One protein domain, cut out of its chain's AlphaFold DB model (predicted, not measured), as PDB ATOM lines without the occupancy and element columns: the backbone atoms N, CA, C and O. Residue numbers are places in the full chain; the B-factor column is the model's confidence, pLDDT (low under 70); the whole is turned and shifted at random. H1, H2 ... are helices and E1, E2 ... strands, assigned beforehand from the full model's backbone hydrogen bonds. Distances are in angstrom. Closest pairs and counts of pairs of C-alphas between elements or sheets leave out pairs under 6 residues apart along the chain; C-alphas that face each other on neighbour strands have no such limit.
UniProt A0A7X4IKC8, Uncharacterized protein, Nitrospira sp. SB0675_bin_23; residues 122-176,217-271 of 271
ATOM      1  N   ARG A 122     152.782 137.715 190.431       90.62
ATOM      2  CA  ARG A 122     151.462 137.112 190.632       90.62
ATOM      3  C   ARG A 122     151.046 137.330 192.079       90.62
ATOM      4  O   ARG A 122     151.907 137.375 192.956       90.62
ATOM      5  N   LEU A 123     149.743 137.456 192.325       89.31
ATOM      6  CA  LEU A 123     149.232 137.487 193.690       89.31
ATOM      7  C   LEU A 123     149.484 136.131 194.378       89.31
ATOM      8  O   LEU A 123     149.375 135.088 193.725       89.31
ATOM      9  N   PRO A 124     149.804 136.136 195.679       87.19
ATOM     10  CA  PRO A 124     149.978 134.920 196.469       87.19
ATOM     11  C   PRO A 124     148.670 134.123 196.532       87.19
ATOM     12  O   PRO A 124     147.580 134.699 196.562       87.19
ATOM     13  N   LEU A 125     148.773 132.793 196.549       87.12
ATOM     14  CA  LEU A 125     147.624 131.903 196.710       87.12
ATOM     15  C   LEU A 125     147.082 132.007 198.136       87.12
ATOM     16  O   LEU A 125     147.838 131.799 199.082       87.12
ATOM     17  N   SER A 126     145.777 132.236 198.304       80.38
ATOM     18  CA  SER A 126     145.155 132.316 199.635       80.38
ATOM     19  C   SER A 126     145.358 131.039 200.460       80.38
ATOM     20  O   SER A 126     145.408 131.117 201.679       80.38
ATOM     21  N   ALA A 127     145.478 129.879 199.803       80.06
ATOM     22  CA  ALA A 127     145.687 128.582 200.453       80.06
ATOM     23  C   ALA A 127     147.148 128.320 200.865       80.06
ATOM     24  O   ALA A 127     147.411 127.412 201.635       80.06
ATOM     25  N   SER A 128     148.110 129.099 200.356       77.75
ATOM     26  CA  SER A 128     149.543 128.810 200.536       77.75
ATOM     27  C   SER A 128     150.143 129.331 201.845       77.75
ATOM     28  O   SER A 128     151.360 129.307 201.989       77.75
ATOM     29  N   HIS A 129     149.333 129.899 202.748       79.44
ATOM     30  CA  HIS A 129     149.780 130.672 203.922       79.44
ATOM     31  C   HIS A 129     150.758 131.831 203.612       79.44
ATOM     32  O   HIS A 129     151.199 132.542 204.512       79.44
ATOM     33  N   ALA A 130     151.076 132.079 202.336       84.44
ATOM     34  CA  ALA A 130     151.921 133.180 201.921       84.44
ATOM     35  C   ALA A 130     151.246 134.519 202.235       84.44
ATOM     36  O   ALA A 130     150.034 134.684 202.064       84.44
ATOM     37  N   LYS A 131     152.058 135.503 202.638       85.38
ATOM     38  CA  LYS A 131     151.579 136.852 202.942       85.38
ATOM     39  C   LYS A 131     150.793 137.419 201.749       85.38
ATOM     40  O   LYS A 131     151.376 137.480 200.667       85.38
ATOM     41  N   PRO A 132     149.523 137.847 201.921       88.19
ATOM     42  CA  PRO A 132     148.758 138.495 200.867       88.19
ATOM     43  C   PRO A 132     149.416 139.816 200.463       88.19
ATOM     44  O   PRO A 132     150.165 140.409 201.236       88.19
ATOM     45  N   PHE A 133     149.123 140.289 199.252       88.88
ATOM     46  CA  PHE A 133     149.572 141.614 198.838       88.88
ATOM     47  C   PHE A 133     148.693 142.673 199.500       88.88
ATOM     48  O   PHE A 133     147.495 142.726 199.220       88.88
ATOM     49  N   THR A 134     149.271 143.512 200.352       88.94
ATOM     50  CA  THR A 134     148.521 144.473 201.172       88.94
ATOM     51  C   THR A 134     148.787 145.903 200.718       88.94
ATOM     52  O   THR A 134     149.928 146.360 200.675       88.94
ATOM     53  N   ILE A 135     147.726 146.644 200.401       86.38
ATOM     54  CA  ILE A 135     147.766 148.079 200.121       86.38
ATOM     55  C   ILE A 135     147.171 148.825 201.303       86.38
ATOM     56  O   ILE A 135     146.069 148.519 201.739       86.38
ATOM     57  N   ALA A 136     147.858 149.852 201.764       84.88
ATOM     58  CA  ALA A 136     147.345 150.793 202.737       84.88
ATOM     59  C   ALA A 136     146.806 152.062 202.066       84.88
ATOM     60  O   ALA A 136     147.471 152.655 201.217       84.88
ATOM     61  N   LEU A 137     145.621 152.505 202.473       83.69
ATOM     62  CA  LEU A 137     144.990 153.750 202.058       83.69
ATOM     63  C   LEU A 137     144.823 154.644 203.284       83.69
ATOM     64  O   LEU A 137     144.172 154.266 204.257       83.69
ATOM     65  N   GLY A 138     145.390 155.841 203.209       78.62
ATOM     66  CA  GLY A 138     145.175 156.904 204.184       78.62
ATOM     67  C   GLY A 138     144.660 158.148 203.477       78.62
ATOM     68  O   GLY A 138     145.029 158.411 202.330       78.62
ATOM     69  N   SER A 139     143.808 158.914 204.145       70.69
ATOM     70  CA  SER A 139     143.372 160.227 203.673       70.69
ATOM     71  C   SER A 139     143.605 161.270 204.753       70.69
ATOM     72  O   SER A 139     143.341 160.998 205.917       70.69
ATOM     73  N   CYS A 140     144.005 162.472 204.333       64.00
ATOM     74  CA  CYS A 140     143.982 163.687 205.151       64.00
ATOM     75  C   CYS A 140     144.908 163.686 206.375       64.00
ATOM     76  O   CYS A 140     144.501 164.069 207.461       64.00
ATOM     77  N   HIS A 141     146.175 163.333 206.171       65.19
ATOM     78  CA  HIS A 141     147.206 163.547 207.181       65.19
ATOM     79  C   HIS A 141     147.623 165.028 207.221       65.19
ATOM     80  O   HIS A 141     148.151 165.538 206.228       65.19
ATOM     81  N   TRP A 142     147.400 165.701 208.355       68.12
ATOM     82  CA  TRP A 142     147.895 167.056 208.626       68.12
ATOM     83  C   TRP A 142     148.686 167.081 209.948       68.12
ATOM     84  O   TRP A 142     148.083 167.264 211.005       68.12
ATOM     85  N   PRO A 143     150.027 166.924 209.881       67.12
ATOM     86  CA  PRO A 143     150.916 166.858 211.046       67.12
ATOM     87  C   PRO A 143     150.715 167.979 212.066       67.12
ATOM     88  O   PRO A 143     150.669 167.721 213.264       67.12
ATOM     89  N   ASP A 144     150.586 169.218 211.588       66.75
ATOM     90  CA  ASP A 144     150.495 170.402 212.450       66.75
ATOM     91  C   ASP A 144     149.215 170.392 213.294       66.75
ATOM     92  O   ASP A 144     149.166 170.976 214.370       66.75
ATOM     93  N   HIS A 145     148.182 169.694 212.817       69.88
ATOM     94  CA  HIS A 145     146.894 169.609 213.486       69.88
ATOM     95  C   HIS A 145     146.776 168.368 214.387       69.88
ATOM     96  O   HIS A 145     146.072 168.390 215.397       69.88
ATOM     97  N   ASP A 146     147.418 167.251 214.036       71.38
ATOM     98  CA  ASP A 146     147.324 166.003 214.802       71.38
ATOM     99  C   ASP A 146     148.551 165.731 215.688       71.38
ATOM    100  O   ASP A 146     148.555 164.743 216.430       71.38
ATOM    101  N   GLY A 147     149.572 166.590 215.640       72.19
ATOM    102  CA  GLY A 147     150.852 166.391 216.323       72.19
ATOM    103  C   GLY A 147     151.632 165.192 215.779       72.19
ATOM    104  O   GLY A 147     152.392 164.562 216.511       72.19
ATOM    105  N   GLY A 148     151.387 164.798 214.526       73.25
ATOM    106  CA  GLY A 148     151.988 163.627 213.890       73.25
ATOM    107  C   GLY A 148     151.389 162.278 214.307       73.25
ATOM    108  O   GLY A 148     151.874 161.243 213.846       73.25
ATOM    109  N   ARG A 149     150.336 162.246 215.139       73.75
ATOM    110  CA  ARG A 149     149.730 161.007 215.672       73.75
ATOM    111  C   ARG A 149     149.333 160.008 214.581       73.75
ATOM    112  O   ARG A 149     149.570 158.810 214.730       73.75
ATOM    113  N   VAL A 150     148.771 160.474 213.471       75.62
ATOM    114  CA  VAL A 150     148.344 159.620 212.352       75.62
ATOM    115  C   VAL A 150     149.547 159.055 211.609       75.62
ATOM    116  O   VAL A 150     149.556 157.875 211.257       75.62
ATOM    117  N   GLY A 151     150.599 159.860 211.442       75.38
ATOM    118  CA  GLY A 151     151.878 159.400 210.905       75.38
ATOM    119  C   GLY A 151     152.481 158.296 211.775       75.38
ATOM    120  O   GLY A 151     152.859 157.240 211.265       75.38
ATOM    121  N   THR A 152     152.464 158.484 213.097       73.25
ATOM    122  CA  THR A 152     152.884 157.478 214.082       73.25
ATOM    123  C   THR A 152     152.045 156.205 214.004       73.25
ATOM    124  O   THR A 152     152.592 155.107 214.057       73.25
ATOM    125  N   ALA A 153     150.731 156.313 213.815       77.38
ATOM    126  CA  ALA A 153     149.874 155.143 213.647       77.38
ATOM    127  C   ALA A 153     150.192 154.379 212.351       77.38
ATOM    128  O   ALA A 153     150.319 153.153 212.373       77.38
ATOM    129  N   TYR A 154     150.387 155.084 211.229       78.44
ATOM    130  CA  TYR A 154     150.805 154.468 209.963       78.44
ATOM    131  C   TYR A 154     152.159 153.777 210.094       78.44
ATOM    132  O   TYR A 154     152.349 152.686 209.554       78.44
ATOM    133  N   ARG A 155     153.081 154.386 210.847       74.38
ATOM    134  CA  ARG A 155     154.363 153.783 211.197       74.38
ATOM    135  C   ARG A 155     154.181 152.511 212.006       74.38
ATOM    136  O   ARG A 155     154.745 151.496 211.626       74.38
ATOM    137  N   GLY A 156     153.388 152.551 213.074       75.31
ATOM    138  CA  GLY A 156     153.137 151.390 213.925       75.31
ATOM    139  C   GLY A 156     152.582 150.207 213.132       75.31
ATOM    140  O   GLY A 156     153.056 149.091 213.288       75.31
ATOM    141  N   LEU A 157     151.664 150.457 212.196       73.75
ATOM    142  CA  LEU A 157     151.145 149.435 211.278       73.75
ATOM    143  C   LEU A 157     152.214 148.828 210.357       73.75
ATOM    144  O   LEU A 157     152.092 147.672 209.957       73.75
ATOM    145  N   TYR A 158     153.235 149.601 209.991       73.69
ATOM    146  CA  TYR A 158     154.310 149.140 209.121       73.69
ATOM    147  C   TYR A 158     155.432 148.433 209.895       73.69
ATOM    148  O   TYR A 158     155.816 147.327 209.512       73.69
ATOM    149  N   ASP A 159     155.929 149.060 210.966       73.00
ATOM    150  CA  ASP A 159     157.077 148.616 211.769       73.00
ATOM    151  C   ASP A 159     156.694 147.495 212.752       73.00
ATOM    152  O   ASP A 159     157.478 146.576 212.985       73.00
ATOM    153  N   HIS A 160     155.481 147.553 213.311       75.25
ATOM    154  CA  HIS A 160     155.002 146.656 214.366       75.25
ATOM    155  C   HIS A 160     153.588 146.138 214.056       75.25
ATOM    156  O   HIS A 160     152.638 146.389 214.808       75.25
ATOM    157  N   PRO A 161     153.406 145.431 212.927       75.62
ATOM    158  CA  PRO A 161     152.102 144.897 212.580       75.62
ATOM    159  C   PRO A 161     151.676 143.849 213.624       75.62
ATOM    160  O   PRO A 161     152.463 142.982 213.994       75.62
ATOM    161  N   ARG A 162     150.419 143.900 214.087       72.50
ATOM    162  CA  ARG A 162     149.876 142.869 215.003       72.50
ATOM    163  C   ARG A 162     149.802 141.491 214.345       72.50
ATOM    164  O   ARG A 162     149.978 140.480 215.009       72.50
ATOM    165  N   ASP A 163     149.539 141.477 213.044       77.56
ATOM    166  CA  ASP A 163     149.570 140.307 212.172       77.56
ATOM    167  C   ASP A 163     150.538 140.633 211.023       77.56
ATOM    168  O   ASP A 163     150.351 141.663 210.371       77.56
ATOM    169  N   PRO A 164     151.553 139.802 210.719       75.69
ATOM    170  CA  PRO A 164     152.461 140.021 209.590       75.69
ATOM    171  C   PRO A 164     151.761 140.310 208.246       75.69
ATOM    172  O   PRO A 164     152.341 140.961 207.370       75.69
ATOM    173  N   HIS A 165     150.517 139.858 208.070       77.81
ATOM    174  CA  HIS A 165     149.676 140.127 206.903       77.81
ATOM    175  C   HIS A 165     149.118 141.559 206.841       77.81
ATOM    176  O   HIS A 165     148.768 142.030 205.754       77.81
ATOM    177  N   ASP A 166     149.084 142.270 207.967       77.00
ATOM    178  CA  ASP A 166     148.579 143.641 208.070       77.00
ATOM    179  C   ASP A 166     149.610 144.702 207.694       77.00
ATOM    180  O   ASP A 166     149.224 145.822 207.352       77.00
ATOM    181  N   SER A 167     150.900 144.350 207.669       81.75
ATOM    182  CA  SER A 167     151.943 145.257 207.190       81.75
ATOM    183  C   SER A 167     151.752 145.537 205.692       81.75
ATOM    184  O   SER A 167     151.829 144.607 204.876       81.75
ATOM    185  N   PRO A 168     151.513 146.795 205.286       79.75
ATOM    186  CA  PRO A 168     151.275 147.120 203.889       79.75
ATOM    187  C   PRO A 168     152.546 146.978 203.048       79.75
ATOM    188  O   PRO A 168     153.621 147.446 203.411       79.75
ATOM    189  N   ASP A 169     152.415 146.368 201.871       78.69
ATOM    190  CA  ASP A 169     153.482 146.297 200.868       78.69
ATOM    191  C   ASP A 169     153.620 147.608 200.089       78.69
ATOM    192  O   ASP A 169     154.692 147.933 199.578       78.69
ATOM    193  N   THR A 170     152.529 148.368 199.996       66.94
ATOM    194  CA  THR A 170     152.524 149.728 199.465       66.94
ATOM    195  C   THR A 170     151.476 150.572 200.170       66.94
ATOM    196  O   THR A 170     150.416 150.082 200.551       66.94
ATOM    197  N   PHE A 171     151.733 151.869 200.271       62.00
ATOM    198  CA  PHE A 171     150.707 152.846 200.608       62.00
ATOM    199  C   PHE A 171     150.120 153.439 199.318       62.00
ATOM    200  O   PHE A 171     150.651 153.223 198.226       62.00
ATOM    201  N   SER A 172     149.001 154.146 199.406       49.44
ATOM    202  CA  SER A 172     148.470 154.976 198.330       49.44
ATOM    203  C   SER A 172     147.774 156.193 198.926       49.44
ATOM    204  O   SER A 172     146.967 156.055 199.846       49.44
ATOM    205  N   HIS A 173     148.067 157.377 198.386       41.12
ATOM    206  CA  HIS A 173     147.398 158.620 198.760       41.12
ATOM    207  C   HIS A 173     146.326 158.967 197.706       41.12
ATOM    208  O   HIS A 173     146.647 159.050 196.518       41.12
ATOM    209  N   PRO A 174     145.062 159.226 198.084       33.72
ATOM    210  CA  PRO A 174     143.932 159.343 197.152       33.72
ATOM    211  C   PRO A 174     143.909 160.610 196.271       33.72
ATOM    212  O   PRO A 174     142.929 160.838 195.569       33.72
ATOM    213  N   ARG A 175     144.960 161.447 196.262       31.64
ATOM    214  CA  ARG A 175     144.972 162.721 195.505       31.64
ATOM    215  C   ARG A 175     145.535 162.627 194.079       31.64
ATOM    216  O   ARG A 175     145.567 163.631 193.377       31.64
ATOM    217  N   GLY A 176     145.932 161.445 193.608       30.59
ATOM    218  CA  GLY A 176     146.292 161.251 192.202       30.59
ATOM    219  C   GLY A 176     145.061 160.942 191.346       30.59
ATOM    220  O   GLY A 176     144.568 159.818 191.389       30.59
ATOM    221  N   THR A 217     137.663 170.130 215.524       53.06
ATOM    222  CA  THR A 217     136.846 169.288 216.391       53.06
ATOM    223  C   THR A 217     136.117 168.129 215.697       53.06
ATOM    224  O   THR A 217     135.271 167.528 216.349       53.06
ATOM    225  N   ARG A 218     136.324 167.802 214.401       52.75
ATOM    226  CA  ARG A 218     135.311 166.966 213.690       52.75
ATOM    227  C   ARG A 218     135.706 165.815 212.772       52.75
ATOM    228  O   ARG A 218     134.802 165.241 212.164       52.75
ATOM    229  N   THR A 219     136.955 165.376 212.669       63.09
ATOM    230  CA  THR A 219     137.238 164.239 211.770       63.09
ATOM    231  C   THR A 219     137.713 163.010 212.521       63.09
ATOM    232  O   THR A 219     138.841 162.966 213.004       63.09
ATOM    233  N   ARG A 220     136.855 161.981 212.545       71.25
ATOM    234  CA  ARG A 220     137.324 160.603 212.692       71.25
ATOM    235  C   ARG A 220     138.241 160.302 211.525       71.25
ATOM    236  O   ARG A 220     137.849 160.478 210.370       71.25
ATOM    237  N   GLU A 221     139.442 159.845 211.825       74.50
ATOM    238  CA  GLU A 221     140.397 159.480 210.795       74.50
ATOM    239  C   GLU A 221     140.478 157.975 210.706       74.50
ATOM    240  O   GLU A 221     140.823 157.275 211.662       74.50
ATOM    241  N   TYR A 222     140.125 157.492 209.522       76.81
ATOM    242  CA  TYR A 222     140.196 156.092 209.189       76.81
ATOM    243  C   TYR A 222     141.373 155.848 208.269       76.81
ATOM    244  O   TYR A 222     141.677 156.610 207.349       76.81
ATOM    245  N   PHE A 223     141.989 154.713 208.506       81.12
ATOM    246  CA  PHE A 223     142.964 154.107 207.640       81.12
ATOM    247  C   PHE A 223     142.391 152.790 207.150       81.12
ATOM    248  O   PHE A 223     141.679 152.111 207.884       81.12
ATOM    249  N   LEU A 224     142.662 152.426 205.905       85.75
ATOM    250  CA  LEU A 224     142.189 151.168 205.341       85.75
ATOM    251  C   LEU A 224     143.387 150.352 204.884       85.75
ATOM    252  O   LEU A 224     144.274 150.877 204.220       85.75
ATOM    253  N   THR A 225     143.385 149.053 205.158       85.31
ATOM    254  CA  THR A 225     144.227 148.109 204.425       85.31
ATOM    255  C   THR A 225     143.354 147.256 203.520       85.31
ATOM    256  O   THR A 225     142.303 146.760 203.918       85.31
ATOM    257  N   ILE A 226     143.774 147.108 202.270       87.44
ATOM    258  CA  ILE A 226     143.152 146.247 201.273       87.44
ATOM    259  C   ILE A 226     144.162 145.169 200.921       87.44
ATOM    260  O   ILE A 226     145.226 145.449 200.374       87.44
ATOM    261  N   THR A 227     143.822 143.933 201.237       88.19
ATOM    262  CA  THR A 227     144.645 142.755 200.969       88.19
ATOM    263  C   THR A 227     144.103 142.026 199.744       88.19
ATOM    264  O   THR A 227     142.888 141.907 199.563       88.19
ATOM    265  N   PHE A 228     145.005 141.529 198.903       89.62
ATOM    266  CA  PHE A 228     144.699 140.799 197.681       89.62
ATOM    267  C   PHE A 228     145.418 139.452 197.691       89.62
ATOM    268  O   PHE A 228     146.629 139.370 197.914       89.62
ATOM    269  N   SER A 229     144.678 138.386 197.408       89.81
ATOM    270  CA  SER A 229     145.218 137.039 197.211       89.81
ATOM    271  C   SER A 229     144.450 136.314 196.110       89.81
ATOM    272  O   SER A 229     143.320 136.680 195.786       89.81
ATOM    273  N   ARG A 230     145.063 135.304 195.496       91.75
ATOM    274  CA  ARG A 230     144.425 134.478 194.468       91.75
ATOM    275  C   ARG A 230     143.671 133.315 195.108       91.75
ATOM    276  O   ARG A 230     144.229 132.591 195.932       91.75
ATOM    277  N   HIS A 231     142.426 133.114 194.697       86.31
ATOM    278  CA  HIS A 231     141.554 132.059 195.198       86.31
ATOM    279  C   HIS A 231     141.746 130.752 194.410       86.31
ATOM    280  O   HIS A 231     141.150 130.569 193.348       86.31
ATOM    281  N   GLY A 232     142.539 129.822 194.948       81.25
ATOM    282  CA  GLY A 232     142.846 128.551 194.281       81.25
ATOM    283  C   GLY A 232     143.668 128.730 192.996       81.25
ATOM    284  O   GLY A 232     144.279 129.777 192.776       81.25
ATOM    285  N   HIS A 233     143.696 127.704 192.142       76.81
ATOM    286  CA  HIS A 233     144.440 127.737 190.872       76.81
ATOM    287  C   HIS A 233     143.756 128.565 189.767       76.81
ATOM    288  O   HIS A 233     144.400 128.876 188.766       76.81
ATOM    289  N   GLY A 234     142.492 128.957 189.960       75.00
ATOM    290  CA  GLY A 234     141.720 129.756 189.006       75.00
ATOM    291  C   GLY A 234     142.059 131.254 188.997       75.00
ATOM    292  O   GLY A 234     142.979 131.726 189.669       75.00
ATOM    293  N   SER A 235     141.279 132.023 188.233       77.19
ATOM    294  CA  SER A 235     141.425 133.478 188.056       77.19
ATOM    295  C   SER A 235     140.855 134.325 189.202       77.19
ATOM    296  O   SER A 235     141.093 135.531 189.242       77.19
ATOM    297  N   GLY A 236     140.122 133.721 190.143       87.00
ATOM    298  CA  GLY A 236     139.421 134.456 191.194       87.00
ATOM    299  C   GLY A 236     140.366 135.210 192.134       87.00
ATOM    300  O   GLY A 236     141.373 134.666 192.595       87.00
ATOM    301  N   ILE A 237     140.011 136.448 192.479       88.94
ATOM    302  CA  ILE A 237     140.744 137.262 193.457       88.94
ATOM    303  C   ILE A 237     139.922 137.343 194.743       88.94
ATOM    304  O   ILE A 237     138.745 137.709 194.739       88.94
ATOM    305  N   ARG A 238     140.552 137.021 195.874       87.44
ATOM    306  CA  ARG A 238     140.021 137.294 197.208       87.44
ATOM    307  C   ARG A 238     140.553 138.644 197.670       87.44
ATOM    308  O   ARG A 238     141.764 138.818 197.822       87.44
ATOM    309  N   MET A 239     139.633 139.573 197.907       90.81
ATOM    310  CA  MET A 239     139.925 140.882 198.478       90.81
ATOM    311  C   MET A 239     139.410 140.934 199.916       90.81
ATOM    312  O   MET A 239     138.262 140.569 200.175       90.81
ATOM    313  N   THR A 240     140.243 141.383 200.856       88.00
ATOM    314  CA  THR A 240     139.805 141.684 202.228       88.00
ATOM    315  C   THR A 240     140.166 143.115 202.584       88.00
ATOM    316  O   THR A 240     141.321 143.515 202.451       88.00
ATOM    317  N   VAL A 241     139.169 143.874 203.037       87.44
ATOM    318  CA  VAL A 241     139.335 145.252 203.508       87.44
ATOM    319  C   VAL A 241     139.269 145.252 205.030       87.44
ATOM    320  O   VAL A 241     138.319 144.705 205.595       87.44
ATOM    321  N   LYS A 242     140.268 145.857 205.676       85.81
ATOM    322  CA  LYS A 242     140.272 146.161 207.110       85.81
ATOM    323  C   LYS A 242     140.276 147.674 207.290       85.81
ATOM    324  O   LYS A 242     141.088 148.367 206.678       85.81
ATOM    325  N   GLY A 243     139.362 148.176 208.112       84.25
ATOM    326  CA  GLY A 243     139.358 149.566 208.556       84.25
ATOM    327  C   GLY A 243     139.990 149.710 209.933       84.25
ATOM    328  O   GLY A 243     139.778 148.872 210.804       84.25
ATOM    329  N   TRP A 244     140.750 150.781 210.113       81.81
ATOM    330  CA  TRP A 244     141.463 151.115 211.336       81.81
ATOM    331  C   TRP A 244     141.062 152.533 211.737       81.81
ATOM    332  O   TRP A 244     141.275 153.475 210.973       81.81
ATOM    333  N   LEU A 245     140.458 152.688 212.913       80.56
ATOM    334  CA  LEU A 245     140.207 154.001 213.502       80.56
ATOM    335  C   LEU A 245     141.521 154.497 214.108       80.56
ATOM    336  O   LEU A 245     142.009 153.920 215.075       80.56
ATOM    337  N   VAL A 246     142.112 155.522 213.500       75.69
ATOM    338  CA  VAL A 246     143.392 156.105 213.929       75.69
ATOM    339  C   VAL A 246     143.165 157.238 214.922       75.69
ATOM    340  O   VAL A 246     143.929 157.407 215.869       75.69
ATOM    341  N   ARG A 247     142.088 157.996 214.715       73.12
ATOM    342  CA  ARG A 247     141.662 159.085 215.587       73.12
ATOM    343  C   ARG A 247     140.146 159.091 215.663       73.12
ATOM    344  O   ARG A 247     139.486 159.021 214.628       73.12
ATOM    345  N   ASP A 248     139.612 159.172 216.873       71.44
ATOM    346  CA  ASP A 248     138.202 159.497 217.088       71.44
ATOM    347  C   ASP A 248     138.065 160.990 217.380       71.44
ATOM    348  O   ASP A 248     139.059 161.684 217.590       71.44
ATOM    349  N   VAL A 249     136.839 161.490 217.337       66.56
ATOM    350  CA  VAL A 249     136.543 162.894 217.600       66.56
ATOM    351  C   VAL A 249     137.063 163.253 218.994       66.56
ATOM    352  O   VAL A 249     136.683 162.610 219.973       66.56
ATOM    353  N   ASP A 250     137.929 164.267 219.080       61.03
ATOM    354  CA  ASP A 250     138.368 164.853 220.350       61.03
ATOM    355  C   ASP A 250     137.152 165.578 220.968       61.03
ATOM    356  O   ASP A 250     136.973 166.781 220.798       61.03
ATOM    357  N   LEU A 251     136.241 164.823 221.596       54.62
ATOM    358  CA  LEU A 251     135.032 165.365 222.235       54.62
ATOM    359  C   LEU A 251     135.322 165.985 223.609       54.62
ATOM    360  O   LEU A 251     134.451 166.642 224.165       54.62
ATOM    361  N   ASP A 252     136.528 165.792 224.146       52.56
ATOM    362  CA  ASP A 252     136.957 166.360 225.421       52.56
ATOM    363  C   ASP A 252     138.495 166.373 225.482       52.56
ATOM    364  O   ASP A 252     139.131 165.314 225.407       52.56
ATOM    365  N   GLU A 253     139.124 167.549 225.615       53.16
ATOM    366  CA  GLU A 253     140.595 167.676 225.673       53.16
ATOM    367  C   GLU A 253     141.219 166.854 226.817       53.16
ATOM    368  O   GLU A 253     142.405 166.511 226.775       53.16
ATOM    369  N   ARG A 254     140.406 166.475 227.815       49.00
ATOM    370  CA  ARG A 254     140.805 165.709 229.001       49.00
ATOM    371  C   ARG A 254     140.890 164.196 228.789       49.00
ATOM    372  O   ARG A 254     141.382 163.494 229.670       49.00
ATOM    373  N   ARG A 255     140.455 163.651 227.644       47.38
ATOM    374  CA  ARG A 255     140.506 162.200 227.365       47.38
ATOM    375  C   ARG A 255     141.167 161.886 226.027       47.38
ATOM    376  O   ARG A 255     140.575 161.263 225.150       47.38
ATOM    377  N   LYS A 256     142.455 162.217 225.910       45.91
ATOM    378  CA  LYS A 256     143.333 161.747 224.822       45.91
ATOM    379  C   LYS A 256     143.637 160.246 224.970       45.91
ATOM    380  O   LYS A 256     144.758 159.856 225.282       45.91
ATOM    381  N   ARG A 257     142.643 159.372 224.778       47.97
ATOM    382  CA  ARG A 257     142.881 157.923 224.669       47.97
ATOM    383  C   ARG A 257     143.344 157.596 223.250       47.97
ATOM    384  O   ARG A 257     142.632 157.863 222.288       47.97
ATOM    385  N   ILE A 258     144.518 156.974 223.125       47.19
ATOM    386  CA  ILE A 258     144.914 156.270 221.897       47.19
ATOM    387  C   ILE A 258     143.935 155.103 221.749       47.19
ATOM    388  O   ILE A 258     143.941 154.173 222.555       47.19
ATOM    389  N   LEU A 259     143.013 155.216 220.795       48.44
ATOM    390  CA  LEU A 259     141.864 154.329 220.720       48.44
ATOM    391  C   LEU A 259     142.194 152.956 220.139       48.44
ATOM    392  O   LEU A 259     143.014 152.769 219.242       48.44
ATOM    393  N   THR A 260     141.483 151.994 220.709       47.41
ATOM    394  CA  THR A 260     141.488 150.565 220.446       47.41
ATOM    395  C   THR A 260     140.992 150.260 219.031       47.41
ATOM    396  O   THR A 260     140.001 150.821 218.562       47.41
ATOM    397  N   GLN A 261     141.660 149.323 218.352       45.50
ATOM    398  CA  GLN A 261     141.280 148.846 217.020       45.50
ATOM    399  C   GLN A 261     139.839 148.316 217.005       45.50
ATOM    400  O   GLN A 261     139.526 147.340 217.684       45.50
ATOM    401  N   ARG A 262     138.979 148.894 216.163       48.78
ATOM    402  CA  ARG A 262     137.737 148.250 215.715       48.78
ATOM    403  C   ARG A 262     137.938 147.751 214.292       48.78
ATOM    404  O   ARG A 262     137.832 148.522 213.343       48.78
ATOM    405  N   ALA A 263     138.283 146.473 214.159       44.19
ATOM    406  CA  ALA A 263     138.450 145.836 212.862       44.19
ATOM    407  C   ALA A 263     137.078 145.447 212.295       44.19
ATOM    408  O   ALA A 263     136.427 144.534 212.795       44.19
ATOM    409  N   PHE A 264     136.656 146.109 211.221       49.22
ATOM    410  CA  PHE A 264     135.575 145.607 210.373       49.22
ATOM    411  C   PHE A 264     136.197 144.783 209.248       49.22
ATOM    412  O   PHE A 264     137.073 145.280 208.535       49.22
ATOM    413  N   ARG A 265     135.778 143.521 209.105       46.97
ATOM    414  CA  ARG A 265     136.272 142.610 208.066       46.97
ATOM    415  C   ARG A 265     135.198 142.416 207.005       46.97
ATOM    416  O   ARG A 265     134.191 141.767 207.258       46.97
ATOM    417  N   PHE A 266     135.461 142.907 205.798       50.62
ATOM    418  CA  PHE A 266     134.660 142.591 204.616       50.62
ATOM    419  C   PHE A 266     135.490 141.733 203.662       50.62
ATOM    420  O   PHE A 266     136.602 142.114 203.289       50.62
ATOM    421  N   SER A 267     134.961 140.570 203.276       50.97
ATOM    422  CA  SER A 267     135.573 139.668 202.296       50.97
ATOM    423  C   SER A 267     134.610 139.470 201.135       50.97
ATOM    424  O   SER A 267     133.451 139.118 201.344       50.97
ATOM    425  N   ARG A 268     135.086 139.691 199.907       60.84
ATOM    426  CA  ARG A 268     134.311 139.432 198.690       60.84
ATOM    427  C   ARG A 268     135.184 138.714 197.669       60.84
ATOM    428  O   ARG A 268     136.343 139.081 197.460       60.84
ATOM    429  N   LYS A 269     134.618 137.690 197.031       55.53
ATOM    430  CA  LYS A 269     135.198 137.057 195.845       55.53
ATOM    431  C   LYS A 269     134.945 137.981 194.654       55.53
ATOM    432  O   LYS A 269     133.795 138.309 194.372       55.53
ATOM    433  N   LEU A 270     136.013 138.429 194.007       61.16
ATOM    434  CA  LEU A 270     135.937 139.109 192.720       61.16
ATOM    435  C   LEU A 270     136.082 138.024 191.650       61.16
ATOM    436  O   LEU A 270     137.099 137.322 191.619       61.16
ATOM    437  N   THR A 271     135.015 137.832 190.878       55.94
ATOM    438  CA  THR A 271     134.948 136.938 189.714       55.94
ATOM    439  C   THR A 271     135.355 137.684 188.462       55.94
ATOM    440  O   THR A 271     134.849 138.821 188.304       55.94
TER     441      THR A 271
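This is residues 122 to 176 and 217 to 271 of the 271 residues of an uncharacterized protein of Nitrospira sp. SB0675_bin_23 (UniProt A0A7X4IKC8). One elongated, twisted sheet of five strands has a single helix, H2, over one face, running along the strands; the other face has no named helix. The long hairpin of E3 and E4 makes the middle of the sheet, while the short helix H1 and much of the long link from E4 to E5, residues 248 to 263, reach past the sheet at one end. The printed part has 110 residues, with 52 of them, under half, in named elements: two helices and five strands, in the order E1, H1, H2, E2, E3, E4, E5, class mixed, helices and strands. The sheet, in order E2, E1, E3, E4, E5, is mixed, with E2 and E1 parallel and the other neighbours antiparallel. The whole is only just loose, close to compact, with a radius of gyration of the C-alphas of 15.9 A and spans of 53 by 29 by 24 A.

E1, residues 133 to 138, is an inner strand, parallel to the edge strand E2, residues 170 to 172, with N 136 and O 170 at 2.8 A. Between them in the chain come H1, residues 143 to 146, and H2, residues 149 to 159, making a strand-helix-strand unit, two parallel neighbour strands joined through helices, with a right-handed crossover. H1 is not on the sheet and only just touches H2, only at the corner, with 3 pairs of C-alphas within 8 A; the closest C-alphas are those of Pro 143 and Gly 151, 7.5 A apart. E3, residues 221 to 230, is antiparallel to E1, with N 135 and O 226 at 2.8 A. H2 is on the sheet at a height of 9.2 A, over E1 and E3, giving two layers, a helix on one face of a sheet; on the local plane it stands at 8 degrees to E3. E4, residues 237 to 247, forms a hairpin with E3, with N 225 and O 242 at 2.8 A. The closest C-alphas of H2 and E4 are those of Val 150 and Val 246, 6.3 A apart. E5, residues 264 to 270, is the other edge strand and forms a hairpin with E4, with N 270 and O 237 at 2.9 A. E3, E4 and E5 form a meander, each strand the antiparallel neighbour of the one before. In H2 every O i to N i+4 pair is within hydrogen-bond range; H1 is too short for such a pair.

E1 begins at C-alpha 133 (149.572, 141.614, 198.838) and spans 16.8 A. H1 spans 5.3 A, H2 14.9 A, E2 6.7 A, E3 30.1 A and E4 31.1 A. E5 spans 18.8 A and ends at C-alpha 270 (135.937, 139.109, 192.720).

The two C-alphas farthest apart, those of His 233 and Arg 254, are 53.9 A apart. Residues 177 to 216 are not printed, and C-alphas 176 and 217 are 27.2 A apart across the cut. The link from E4 to E5 is long, with 16 residues. The mean pLDDT of the printed part is 70.9; residues 140 to 145, 170 to 176, 217 to 219 and 249 to 271 are under 70.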